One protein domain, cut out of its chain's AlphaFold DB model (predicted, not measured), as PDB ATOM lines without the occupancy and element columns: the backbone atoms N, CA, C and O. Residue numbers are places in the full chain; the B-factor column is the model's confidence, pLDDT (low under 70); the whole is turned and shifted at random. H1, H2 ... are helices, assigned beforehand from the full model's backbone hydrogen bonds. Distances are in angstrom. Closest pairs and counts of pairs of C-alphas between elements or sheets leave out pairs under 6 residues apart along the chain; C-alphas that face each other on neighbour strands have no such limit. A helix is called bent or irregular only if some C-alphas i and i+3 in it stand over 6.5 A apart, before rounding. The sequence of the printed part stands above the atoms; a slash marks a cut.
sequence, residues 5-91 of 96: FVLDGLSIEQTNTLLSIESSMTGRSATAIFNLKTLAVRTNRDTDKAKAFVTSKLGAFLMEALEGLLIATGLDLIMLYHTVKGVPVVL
ATOM      1  N   PHE A   5      63.040   6.776 118.350       93.00
ATOM      2  CA  PHE A   5      63.194   5.435 117.804       93.00
ATOM      3  C   PHE A   5      63.264   5.481 116.275       93.00
ATOM      4  O   PHE A   5      62.510   6.199 115.611       93.00
ATOM      5  N   VAL A   6      64.162   4.682 115.705       93.75
ATOM      6  CA  VAL A   6      64.172   4.413 114.262       93.75
ATOM      7  C   VAL A   6      62.999   3.485 113.951       93.75
ATOM      8  O   VAL A   6      62.879   2.428 114.568       93.75
ATOM      9  N   LEU A   7      62.124   3.904 113.035       92.94
ATOM     10  CA  LEU A   7      60.857   3.219 112.736       92.94
ATOM     11  C   LEU A   7      60.917   2.387 111.444       92.94
ATOM     12  O   LEU A   7      59.954   1.704 111.100       92.94
ATOM     13  N   ASP A   8      62.040   2.443 110.725       90.62
ATOM     14  CA  ASP A   8      62.201   1.788 109.430       90.62
ATOM     15  C   ASP A   8      62.082   0.263 109.555       90.62
ATOM     16  O   ASP A   8      62.754  -0.370 110.371       90.62
ATOM     17  N   GLY A   9      61.224  -0.332 108.723       88.00
ATOM     18  CA  GLY A   9      61.017  -1.783 108.680       88.00
ATOM     19  C   GLY A   9      60.175  -2.361 109.824       88.00
ATOM     20  O   GLY A   9      60.086  -3.584 109.933       88.00
ATOM     21  N   LEU A  10      59.553  -1.525 110.662       91.38
ATOM     22  CA  LEU A  10      58.640  -1.968 111.719       91.38
ATOM     23  C   LEU A  10      57.201  -2.122 111.209       91.38
ATOM     24  O   LEU A  10      56.793  -1.497 110.228       91.38
ATOM     25  N   SER A  11      56.402  -2.940 111.900       92.31
ATOM     26  CA  SER A  11      54.966  -3.020 111.611       92.31
ATOM     27  C   SER A  11      54.256  -1.712 111.982       92.31
ATOM     28  O   SER A  11      54.738  -0.934 112.810       92.31
ATOM     29  N   ILE A  12      53.078  -1.468 111.398       91.44
ATOM     30  CA  ILE A  12      52.256  -0.286 111.716       91.44
ATOM     31  C   ILE A  12      51.920  -0.247 113.214       91.44
ATOM     32  O   ILE A  12      52.004   0.802 113.846       91.44
ATOM     33  N   GLU A  13      51.594  -1.400 113.798       90.56
ATOM     34  CA  GLU A  13      51.295  -1.522 115.225       90.56
ATOM     35  C   GLU A  13      52.504  -1.135 116.088       90.56
ATOM     36  O   GLU A  13      52.389  -0.259 116.942       90.56
ATOM     37  N   GLN A  14      53.686  -1.696 115.802       90.69
ATOM     38  CA  GLN A  14      54.926  -1.368 116.517       90.69
ATOM     39  C   GLN A  14      55.296   0.110 116.382       90.69
ATOM     40  O   GLN A  14      55.682   0.750 117.360       90.69
ATOM     41  N   THR A  15      55.148   0.656 115.176       93.12
ATOM     42  CA  THR A  15      55.399   2.068 114.876       93.12
ATOM     43  C   THR A  15      54.518   2.965 115.741       93.12
ATOM     44  O   THR A  15      55.021   3.870 116.407       93.12
ATOM     45  N   ASN A  16      53.217   2.677 115.800       93.75
ATOM     46  CA  ASN A  16      52.266   3.444 116.601       93.75
ATOM     47  C   ASN A  16      52.575   3.355 118.100       93.75
ATOM     48  O   ASN A  16      52.529   4.371 118.797       93.75
ATOM     49  N   THR A  17      52.943   2.173 118.607       93.69
ATOM     50  CA  THR A  17      53.329   2.018 120.015       93.69
ATOM     51  C   THR A  17      54.589   2.819 120.344       93.69
ATOM     52  O   THR A  17      54.619   3.523 121.350       93.69
ATOM     53  N   LEU A  18      55.619   2.770 119.494       93.88
ATOM     54  CA  LEU A  18      56.863   3.518 119.708       93.88
ATOM     55  C   LEU A  18      56.648   5.033 119.650       93.88
ATOM     56  O   LEU A  18      57.201   5.751 120.480       93.88
ATOM     57  N   LEU A  19      55.800   5.515 118.740       93.56
ATOM     58  CA  LEU A  19      55.406   6.925 118.681       93.56
ATOM     59  C   LEU A  19      54.598   7.356 119.919       93.56
ATOM     60  O   LEU A  19      54.809   8.449 120.451       93.56
ATOM     61  N   SER A  20      53.715   6.493 120.429       93.12
ATOM     62  CA  SER A  20      52.985   6.734 121.684       93.12
ATOM     63  C   SER A  20      53.939   6.839 122.882       93.12
ATOM     64  O   SER A  20      53.844   7.770 123.687       93.12
ATOM     65  N   ILE A  21      54.942   5.956 122.950       92.81
ATOM     66  CA  ILE A  21      56.008   6.035 123.954       92.81
ATOM     67  C   ILE A  21      56.779   7.352 123.800       92.81
ATOM     68  O   ILE A  21      56.934   8.069 124.783       92.81
ATOM     69  N   GLU A  22      57.221   7.706 122.589       92.12
ATOM     70  CA  GLU A  22      57.942   8.961 122.319       92.12
ATOM     71  C   GLU A  22      57.194  10.205 122.768       92.12
ATOM     72  O   GLU A  22      57.774  11.053 123.445       92.12
ATOM     73  N   SER A  23      55.913  10.302 122.426       91.00
ATOM     74  CA  SER A  23      55.081  11.449 122.798       91.00
ATOM     75  C   SER A  23      54.811  11.539 124.303       91.00
ATOM     76  O   SER A  23      54.641  12.639 124.824       91.00
ATOM     77  N   SER A  24      54.838  10.408 125.014       91.69
ATOM     78  CA  SER A  24      54.660  10.333 126.470       91.69
ATOM     79  C   SER A  24      55.969  10.491 127.258       91.69
ATOM     80  O   SER A  24      55.958  10.586 128.490       91.69
ATOM     81  N   MET A  25      57.125  10.493 126.585       91.62
ATOM     82  CA  MET A  25      58.423  10.602 127.247       91.62
ATOM     83  C   MET A  25      58.688  12.022 127.766       91.62
ATOM     84  O   MET A  25      58.566  13.026 127.072       91.62
ATOM     85  N   THR A  26      59.172  12.089 129.003       88.12
ATOM     86  CA  THR A  26      59.792  13.268 129.612       88.12
ATOM     87  C   THR A  26      61.309  13.086 129.625       88.12
ATOM     88  O   THR A  26      61.816  11.985 129.406       88.12
ATOM     89  N   GLY A  27      62.079  14.128 129.958       87.81
ATOM     90  CA  GLY A  27      63.542  14.010 130.039       87.81
ATOM     91  C   GLY A  27      64.034  12.915 131.004       87.81
ATOM     92  O   GLY A  27      65.066  12.285 130.743       87.81
ATOM     93  N   ARG A  28      63.285  12.658 132.090       91.88
ATOM     94  CA  ARG A  28      63.593  11.617 133.084       91.88
ATOM     95  C   ARG A  28      63.192  10.230 132.580       91.88
ATOM     96  O   ARG A  28      64.011   9.316 132.639       91.88
ATOM     97  N   SER A  29      61.982  10.076 132.036       92.25
ATOM     98  CA  SER A  29      61.525   8.774 131.530       92.25
ATOM     99  C   SER A  29      62.254   8.348 130.254       92.25
ATOM    100  O   SER A  29      62.554   7.169 130.113       92.25
ATOM    101  N   ALA A  30      62.683   9.283 129.401       92.19
ATOM    102  CA  ALA A  30      63.590   8.986 128.294       92.19
ATOM    103  C   ALA A  30      64.900   8.360 128.801       92.19
ATOM    104  O   ALA A  30      65.309   7.294 128.348       92.19
ATOM    105  N   THR A  31      65.528   8.959 129.814       92.62
ATOM    106  CA  THR A  31      66.747   8.391 130.418       92.62
ATOM    107  C   THR A  31      66.488   6.992 130.994       92.62
ATOM    108  O   THR A  31      67.293   6.081 130.799       92.62
ATOM    109  N   ALA A  32      65.337   6.790 131.645       93.81
ATOM    110  CA  ALA A  32      64.937   5.484 132.159       93.81
ATOM    111  C   ALA A  32      64.766   4.437 131.040       93.81
ATOM    112  O   ALA A  32      65.285   3.333 131.176       93.81
ATOM    113  N   ILE A  33      64.117   4.783 129.920       93.50
ATOM    114  CA  ILE A  33      63.962   3.903 128.748       93.50
ATOM    115  C   ILE A  33      65.313   3.568 128.125       93.50
ATOM    116  O   ILE A  33      65.582   2.404 127.827       93.50
ATOM    117  N   PHE A  34      66.171   4.572 127.931       92.00
ATOM    118  CA  PHE A  34      67.495   4.367 127.359       92.00
ATOM    119  C   PHE A  34      68.293   3.360 128.193       92.00
ATOM    120  O   PHE A  34      68.803   2.377 127.656       92.00
ATOM    121  N   ASN A  35      68.296   3.529 129.517       92.31
ATOM    122  CA  ASN A  35      68.947   2.594 130.428       92.31
ATOM    123  C   ASN A  35      68.267   1.216 130.409       92.31
ATOM    124  O   ASN A  35      68.958   0.209 130.269       92.31
ATOM    125  N   LEU A  36      66.932   1.147 130.467       92.69
ATOM    126  CA  LEU A  36      66.157  -0.101 130.422       92.69
ATOM    127  C   LEU A  36      66.508  -0.957 129.195       92.69
ATOM    128  O   LEU A  36      66.712  -2.164 129.327       92.69
ATOM    129  N   LYS A  37      66.652  -0.342 128.014       92.06
ATOM    130  CA  LYS A  37      67.032  -1.031 126.766       92.06
ATOM    131  C   LYS A  37      68.391  -1.725 126.856       92.06
ATOM    132  O   LYS A  37      68.593  -2.756 126.209       92.06
ATOM    133  N   THR A  38      69.315  -1.193 127.653       88.44
ATOM    134  CA  THR A  38      70.645  -1.791 127.859       88.44
ATOM    135  C   THR A  38      70.625  -2.950 128.854       88.44
ATOM    136  O   THR A  38      71.518  -3.795 128.831       88.44
ATOM    137  N   LEU A  39      69.584  -3.056 129.686       90.06
ATOM    138  CA  LEU A  39      69.473  -4.126 130.670       90.06
ATOM    139  C   LEU A  39      69.181  -5.473 129.999       90.06
ATOM    140  O   LEU A  39      68.475  -5.566 128.991       90.06
ATOM    141  N   ALA A  40      69.714  -6.540 130.592       87.06
ATOM    142  CA  ALA A  40      69.399  -7.923 130.248       87.06
ATOM    143  C   ALA A  40      68.256  -8.427 131.143       87.06
ATOM    144  O   ALA A  40      68.453  -9.288 132.005       87.06
ATOM    145  N   VAL A  41      67.068  -7.834 130.987       85.62
ATOM    146  CA  VAL A  41      65.893  -8.213 131.782       85.62
ATOM    147  C   VAL A  41      65.461  -9.622 131.378       85.62
ATOM    148  O   VAL A  41      65.204  -9.896 130.206       85.62
ATOM    149  N   ARG A  42      65.404 -10.534 132.354       83.12
ATOM    150  CA  ARG A  42      64.920 -11.905 132.156       83.12
ATOM    151  C   ARG A  42      63.396 -11.913 132.244       83.12
ATOM    152  O   ARG A  42      62.856 -12.037 133.337       83.12
ATOM    153  N   THR A  43      62.730 -11.774 131.101       79.12
ATOM    154  CA  THR A  43      61.260 -11.707 130.999       79.12
ATOM    155  C   THR A  43      60.569 -13.072 131.033       79.12
ATOM    156  O   THR A  43      59.356 -13.136 131.154       79.12
ATOM    157  N   ASN A  44      61.328 -14.174 130.990       73.38
ATOM    158  CA  ASN A  44      60.806 -15.540 131.144       73.38
ATOM    159  C   ASN A  44      60.585 -15.968 132.608       73.38
ATOM    160  O   ASN A  44      60.218 -17.111 132.872       73.38
ATOM    161  N   ARG A  45      60.896 -15.091 133.564       66.25
ATOM    162  CA  ARG A  45      60.683 -15.305 134.997       66.25
ATOM    163  C   ARG A  45      59.479 -14.489 135.449       66.25
ATOM    164  O   ARG A  45      59.083 -13.550 134.774       66.25
ATOM    165  N   ASP A  46      58.973 -14.847 136.622       80.31
ATOM    166  CA  ASP A  46      57.996 -14.092 137.408       80.31
ATOM    167  C   ASP A  46      58.144 -12.563 137.243       80.31
ATOM    168  O   ASP A  46      59.230 -12.006 137.467       80.31
ATOM    169  N   THR A  47      57.052 -11.908 136.837       80.81
ATOM    170  CA  THR A  47      56.959 -10.466 136.573       80.81
ATOM    171  C   THR A  47      57.455  -9.634 137.752       80.81
ATOM    172  O   THR A  47      58.151  -8.635 137.547       80.81
ATOM    173  N   ASP A  48      57.213 -10.082 138.985       84.69
ATOM    174  CA  ASP A  48      57.663  -9.376 140.185       84.69
ATOM    175  C   ASP A  48      59.189  -9.396 140.310       84.69
ATOM    176  O   ASP A  48      59.818  -8.399 140.681       84.69
ATOM    177  N   LYS A  49      59.828 -10.500 139.906       85.88
ATOM    178  CA  LYS A  49      61.295 -10.610 139.880       85.88
ATOM    179  C   LYS A  49      61.903  -9.744 138.783       85.88
ATOM    180  O   LYS A  49      62.969  -9.164 138.997       85.88
ATOM    181  N   ALA A  50      61.248  -9.643 137.626       86.25
ATOM    182  CA  ALA A  50      61.680  -8.747 136.557       86.25
ATOM    183  C   ALA A  50      61.591  -7.279 137.005       86.25
ATOM    184  O   ALA A  50      62.561  -6.533 136.842       86.25
ATOM    185  N   LYS A  51      60.484  -6.891 137.654       86.56
ATOM    186  CA  LYS A  51      60.303  -5.545 138.207       86.56
ATOM    187  C   LYS A  51      61.349  -5.231 139.275       86.56
ATOM    188  O   LYS A  51      62.035  -4.222 139.160       86.56
ATOM    189  N   ALA A  52      61.558  -6.122 140.246       88.81
ATOM    190  CA  ALA A  52      62.574  -5.942 141.284       88.81
ATOM    191  C   ALA A  52      63.989  -5.781 140.700       88.81
ATOM    192  O   ALA A  52      64.758  -4.925 141.143       88.81
ATOM    193  N   PHE A  53      64.326  -6.560 139.666       90.50
ATOM    194  CA  PHE A  53      65.605  -6.429 138.973       90.50
ATOM    195  C   PHE A  53      65.753  -5.060 138.302       90.50
ATOM    196  O   PHE A  53      66.773  -4.397 138.498       90.50
ATOM    197  N   VAL A  54      64.744  -4.611 137.551       90.75
ATOM    198  CA  VAL A  54      64.761  -3.293 136.898       90.75
ATOM    199  C   VAL A  54      64.889  -2.178 137.935       90.75
ATOM    200  O   VAL A  54      65.767  -1.327 137.795       90.75
ATOM    201  N   THR A  55      64.118  -2.236 139.025       91.50
ATOM    202  CA  THR A  55      64.211  -1.280 140.136       91.50
ATOM    203  C   THR A  55      65.616  -1.245 140.737       91.50
ATOM    204  O   THR A  55      66.159  -0.164 140.961       91.50
ATOM    205  N   SER A  56      66.259  -2.404 140.931       91.88
ATOM    206  CA  SER A  56      67.627  -2.478 141.473       91.88
ATOM    207  C   SER A  56      68.688  -1.844 140.564       91.88
ATOM    208  O   SER A  56      69.746  -1.444 141.044       91.88
ATOM    209  N   LYS A  57      68.428  -1.762 139.251       93.12
ATOM    210  CA  LYS A  57      69.366  -1.219 138.255       93.12
ATOM    211  C   LYS A  57      69.115   0.243 137.924       93.12
ATOM    212  O   LYS A  57      70.072   0.984 137.737       93.12
ATOM    213  N   LEU A  58      67.852   0.650 137.842       90.94
ATOM    214  CA  LEU A  58      67.475   2.031 137.549       90.94
ATOM    215  C   LEU A  58      67.497   2.918 138.801       90.94
ATOM    216  O   LEU A  58      67.702   4.127 138.692       90.94
ATOM    217  N   GLY A  59      67.308   2.328 139.984       92.69
ATOM    218  CA  GLY A  59      67.103   3.062 141.229       92.69
ATOM    219  C   GLY A  59      65.720   3.719 141.297       92.69
ATOM    220  O   GLY A  59      65.020   3.854 140.293       92.69
ATOM    221  N   ALA A  60      65.323   4.154 142.496       90.50
ATOM    222  CA  ALA A  60      63.983   4.698 142.746       90.50
ATOM    223  C   ALA A  60      63.655   5.922 141.869       90.50
ATOM    224  O   ALA A  60      62.557   6.019 141.335       90.50
ATOM    225  N   PHE A  61      64.629   6.810 141.651       89.88
ATOM    226  CA  PHE A  61      64.426   8.056 140.905       89.88
ATOM    227  C   PHE A  61      64.049   7.842 139.429       89.88
ATOM    228  O   PHE A  61      63.168   8.524 138.904       89.88
ATOM    229  N   LEU A  62      64.711   6.906 138.739       92.44
ATOM    230  CA  LEU A  62      64.374   6.574 137.351       92.44
ATOM    231  C   LEU A  62      63.196   5.602 137.273       92.44
ATOM    232  O   LEU A  62      62.440   5.660 136.305       92.44
ATOM    233  N   MET A  63      63.018   4.747 138.285       93.38
ATOM    234  CA  MET A  63      61.875   3.839 138.358       93.38
ATOM    235  C   MET A  63      60.554   4.606 138.463       93.38
ATOM    236  O   MET A  63      59.631   4.307 137.722       93.38
ATOM    237  N   GLU A  64      60.488   5.653 139.284       93.56
ATOM    238  CA  GLU A  64      59.307   6.520 139.398       93.56
ATOM    239  C   GLU A  64      58.938   7.165 138.046       93.56
ATOM    240  O   GLU A  64      57.775   7.235 137.652       93.56
ATOM    241  N   ALA A  65      59.946   7.591 137.275       93.38
ATOM    242  CA  ALA A  65      59.750   8.124 135.927       93.38
ATOM    243  C   ALA A  65      59.213   7.072 134.952       93.38
ATOM    244  O   ALA A  65      58.388   7.380 134.091       93.38
ATOM    245  N   LEU A  66      59.733   5.850 135.061       93.44
ATOM    246  CA  LEU A  66      59.330   4.721 134.240       93.44
ATOM    247  C   LEU A  66      57.894   4.303 134.560       93.44
ATOM    248  O   LEU A  66      57.122   4.081 133.638       93.44
ATOM    249  N   GLU A  67      57.510   4.261 135.835       93.25
ATOM    250  CA  GLU A  67      56.138   3.960 136.258       93.25
ATOM    251  C   GLU A  67      55.144   5.003 135.743       93.25
ATOM    252  O   GLU A  67      54.104   4.630 135.202       93.25
ATOM    253  N   GLY A  68      55.491   6.293 135.795       93.44
ATOM    254  CA  GLY A  68      54.674   7.341 135.175       93.44
ATOM    255  C   GLY A  68      54.483   7.138 133.666       93.44
ATOM    256  O   GLY A  68      53.385   7.335 133.148       93.44
ATOM    257  N   LEU A  69      55.524   6.685 132.960       93.31
ATOM    258  CA  LEU A  69      55.444   6.374 131.530       93.31
ATOM    259  C   LEU A  69      54.589   5.127 131.244       93.31
ATOM    260  O   LEU A  69      53.824   5.128 130.281       93.31
ATOM    261  N   LEU A  70      54.693   4.080 132.070       93.81
ATOM    262  CA  LEU A  70      53.852   2.880 131.967       93.81
ATOM    263  C   LEU A  70      52.369   3.242 132.116       93.81
ATOM    264  O   LEU A  70      51.550   2.823 131.306       93.81
ATOM    265  N   ILE A  71      52.037   4.101 133.086       93.75
ATOM    266  CA  ILE A  71      50.669   4.599 133.286       93.75
ATOM    267  C   ILE A  71      50.194   5.411 132.072       93.75
ATOM    268  O   ILE A  71      49.093   5.180 131.584       93.75
ATOM    269  N   ALA A  72      51.019   6.331 131.562       91.88
ATOM    270  CA  ALA A  72      50.654   7.185 130.428       91.88
ATOM    271  C   ALA A  72      50.423   6.399 129.125       91.88
ATOM    272  O   ALA A  72      49.565   6.761 128.326       91.88
ATOM    273  N   THR A  73      51.182   5.322 128.916       90.88
ATOM    274  CA  THR A  73      51.109   4.493 127.702       90.88
ATOM    275  C   THR A  73      50.160   3.303 127.835       90.88
ATOM    276  O   THR A  73      49.834   2.677 126.829       90.88
ATOM    277  N   GLY A  74      49.721   2.971 129.054       90.94
ATOM    278  CA  GLY A  74      48.918   1.780 129.342       90.94
ATOM    279  C   GLY A  74      49.678   0.459 129.175       90.94
ATOM    280  O   GLY A  74      49.057  -0.602 129.163       90.94
ATOM    281  N   LEU A  75      51.004   0.507 129.022       90.75
ATOM    282  CA  LEU A  75      51.851  -0.670 128.850       90.75
ATOM    283  C   LEU A  75      52.289  -1.225 130.204       90.75
ATOM    284  O   LEU A  75      52.556  -0.472 131.141       90.75
ATOM    285  N   ASP A  76      52.454  -2.545 130.287       91.50
ATOM    286  CA  ASP A  76      53.212  -3.156 131.377       91.50
ATOM    287  C   ASP A  76      54.727  -3.122 131.102       91.50
ATOM    288  O   ASP A  76      55.193  -2.863 129.988       91.50
ATOM    289  N   LEU A  77      55.523  -3.367 132.147       90.44
ATOM    290  CA  LEU A  77      56.983  -3.281 132.083       90.44
ATOM    291  C   LEU A  77      57.605  -4.269 131.082       90.44
ATOM    292  O   LEU A  77      58.612  -3.945 130.449       90.44
ATOM    293  N   ILE A  78      57.044  -5.473 130.965       91.06
ATOM    294  CA  ILE A  78      57.561  -6.530 130.095       91.06
ATOM    295  C   ILE A  78      57.243  -6.187 128.642       91.06
ATOM    296  O   ILE A  78      58.149  -6.222 127.806       91.06
ATOM    297  N   MET A  79      56.000  -5.796 128.353       90.56
ATOM    298  CA  MET A  79      55.581  -5.311 127.040       90.56
ATOM    299  C   MET A  79      56.438  -4.129 126.609       90.56
ATOM    300  O   MET A  79      57.061  -4.190 125.552       90.56
ATOM    301  N   LEU A  80      56.564  -3.107 127.462       92.50
ATOM    302  CA  LEU A  80      57.404  -1.946 127.191       92.50
ATOM    303  C   LEU A  80      58.838  -2.372 126.864       92.50
ATOM    304  O   LEU A  80      59.373  -1.948 125.842       92.50
ATOM    305  N   TYR A  81      59.451  -3.222 127.697       92.62
ATOM    306  CA  TYR A  81      60.808  -3.718 127.468       92.62
ATOM    307  C   TYR A  81      60.931  -4.405 126.107       92.62
ATOM    308  O   TYR A  81      61.841  -4.068 125.357       92.62
ATOM    309  N   HIS A  82      60.019  -5.312 125.755       91.12
ATOM    310  CA  HIS A  82      60.043  -5.994 124.460       91.12
ATOM    311  C   HIS A  82      59.841  -5.042 123.280       91.12
ATOM    312  O   HIS A  82      60.526  -5.196 122.272       91.12
ATOM    313  N   THR A  83      58.975  -4.037 123.415       91.75
ATOM    314  CA  THR A  83      58.745  -3.023 122.381       91.75
ATOM    315  C   THR A  83      59.988  -2.178 122.131       91.75
ATOM    316  O   THR A  83      60.311  -1.882 120.985       91.75
ATOM    317  N   VAL A  84      60.706  -1.773 123.184       91.81
ATOM    318  CA  VAL A  84      61.860  -0.876 123.026       91.81
ATOM    319  C   VAL A  84      63.180  -1.616 122.808       91.81
ATOM    320  O   VAL A  84      64.132  -1.016 122.299       91.81
ATOM    321  N   LYS A  85      63.288  -2.887 123.211       92.25
ATOM    322  CA  LYS A  85      64.518  -3.682 123.107       92.25
ATOM    323  C   LYS A  85      64.847  -3.958 121.642       92.25
ATOM    324  O   LYS A  85      64.003  -4.380 120.868       92.25
ATOM    325  N   GLY A  86      66.102  -3.731 121.260       86.75
ATOM    326  CA  GLY A  86      66.576  -3.978 119.893       86.75
ATOM    327  C   GLY A  86      66.207  -2.893 118.877       86.75
ATOM    328  O   GLY A  86      66.829  -2.842 117.824       86.75
ATOM    329  N   VAL A  87      65.287  -1.980 119.202       91.75
ATOM    330  CA  VAL A  87      64.960  -0.840 118.334       91.75
ATOM    331  C   VAL A  87      66.088   0.200 118.404       91.75
ATOM    332  O   VAL A  87      66.404   0.662 119.506       91.75
ATOM    333  N   PRO A  88      66.718   0.605 117.292       91.94
ATOM    334  CA  PRO A  88      67.725   1.662 117.311       91.94
ATOM    335  C   PRO A  88      67.132   3.011 117.736       91.94
ATOM    336  O   PRO A  88      65.936   3.260 117.583       91.94
ATOM    337  N   VAL A  89      67.967   3.891 118.288       92.56
ATOM    338  CA  VAL A  89      67.568   5.250 118.682       92.56
ATOM    339  C   VAL A  89      68.557   6.276 118.152       92.56
ATOM    340  O   VAL A  89      69.748   5.988 118.041       92.56
ATOM    341  N   VAL A  90      68.075   7.484 117.883       92.25
ATOM    342  CA  VAL A  90      68.900   8.640 117.515       92.25
ATOM    343  C   VAL A  90      68.856   9.649 118.655       92.25
ATOM    344  O   VAL A  90      67.776  10.037 119.091       92.25
ATOM    345  N   LEU A  91      70.025  10.061 119.157       90.88
ATOM    346  CA  LEU A  91      70.188  10.900 120.356       90.88
ATOM    347  C   LEU A  91      69.933  12.395 120.101       90.88
ATOM    348  O   LEU A  91      70.704  13.256 120.520       90.88
TER     349      LEU A  91
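What this domain is: This is residues 5 to 91 of the 96 residues of an uncharacterized protein of Pseudomonas coronafaciens pv. striafaciens (UniProt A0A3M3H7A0). Picture a small cluster of crossed helices: the short H4 sits nearest the middle, H1 stands at one end of the longest axis and arm H3a at the other, and H2 and arm H3b cross between them. H3 is bent, and its two arms fold back at a corner. The printed part has 87 residues with four named helices, H1, H2, H3 and H4 in that order, and no named strand; the class is all helix. It is compact, with a radius of gyration of the C-alphas of 12.3 A, and rounded, spanning 32 by 28 by 23 A.

Where its parts are: Start at Phe 5 and go on to C-alpha 12 at (52.256, -0.286, 111.716), where H1 begins; it runs over residues 12 to 24, 18.3 A long. Next find H2, residues 27 to 38, 17.5 A long. H3, residues 47 to 73, was assigned as one helix by its hydrogen bonds, but it is bent: C-alphas 57 and 60 are 9.2 A apart. Arm H3a holds residues 47 to 57 and begins with C-alpha 47 at (56.959, -10.466, 136.573); arm H3b holds residues 60 to 73 and is 19.8 A long. H4, residues 77 to 84, ends with C-alpha 84 at (61.860, -0.876, 123.026).

How they stand to each other: Look first at H1: its residues 14 to 18 touch H4, closest at the C-alphas of Gln 14 and Thr 83, 7.2 A apart, only just about perpendicular at 71 degrees. Its residues 20 to 24 touch residues 69 to 73 of H3b, closest at the C-alphas of Ile 21 and Thr 73, 6.4 A apart, at a steep tilt of 52 degrees, opposite ways. H1 and H2 are near each other, while H1 and H3a are apart. Residues 28 to 33 of H2 touch H3b, about perpendicular at 84 degrees; the closest C-alphas, of Ser 29 and Ala 65, are 4.8 A apart. Residues 33 to 37 of H2 touch H4, also about perpendicular at 84 degrees, closest at the C-alphas of Lys 37 and Val 84, 6.4 A apart. H3a and H4 only just touch, with 3 pairs of C-alphas within 8 A, the closest being Lys 51 and Leu 77 at 7.3 A. The arms H3a and H3b stand at a steep tilt of 48 degrees, opposite ways. In H1, H3a and H4 every O i to N i+4 pair is within hydrogen-bond range; in H2 it is 7 of 8 and in H3b 9 of 10.

The domain as a whole: The two C-alphas farthest apart, of Gly 9 and Ala 60, are 34.8 A apart, yet those of Phe 5 and Leu 91 are 9.2 A apart. The printed part has no cut. The links H1 to H2 and H3 to H4 are tight, and H2 to H3 is short. The mean pLDDT of the printed part is 90.4, and residue 45 is under 70.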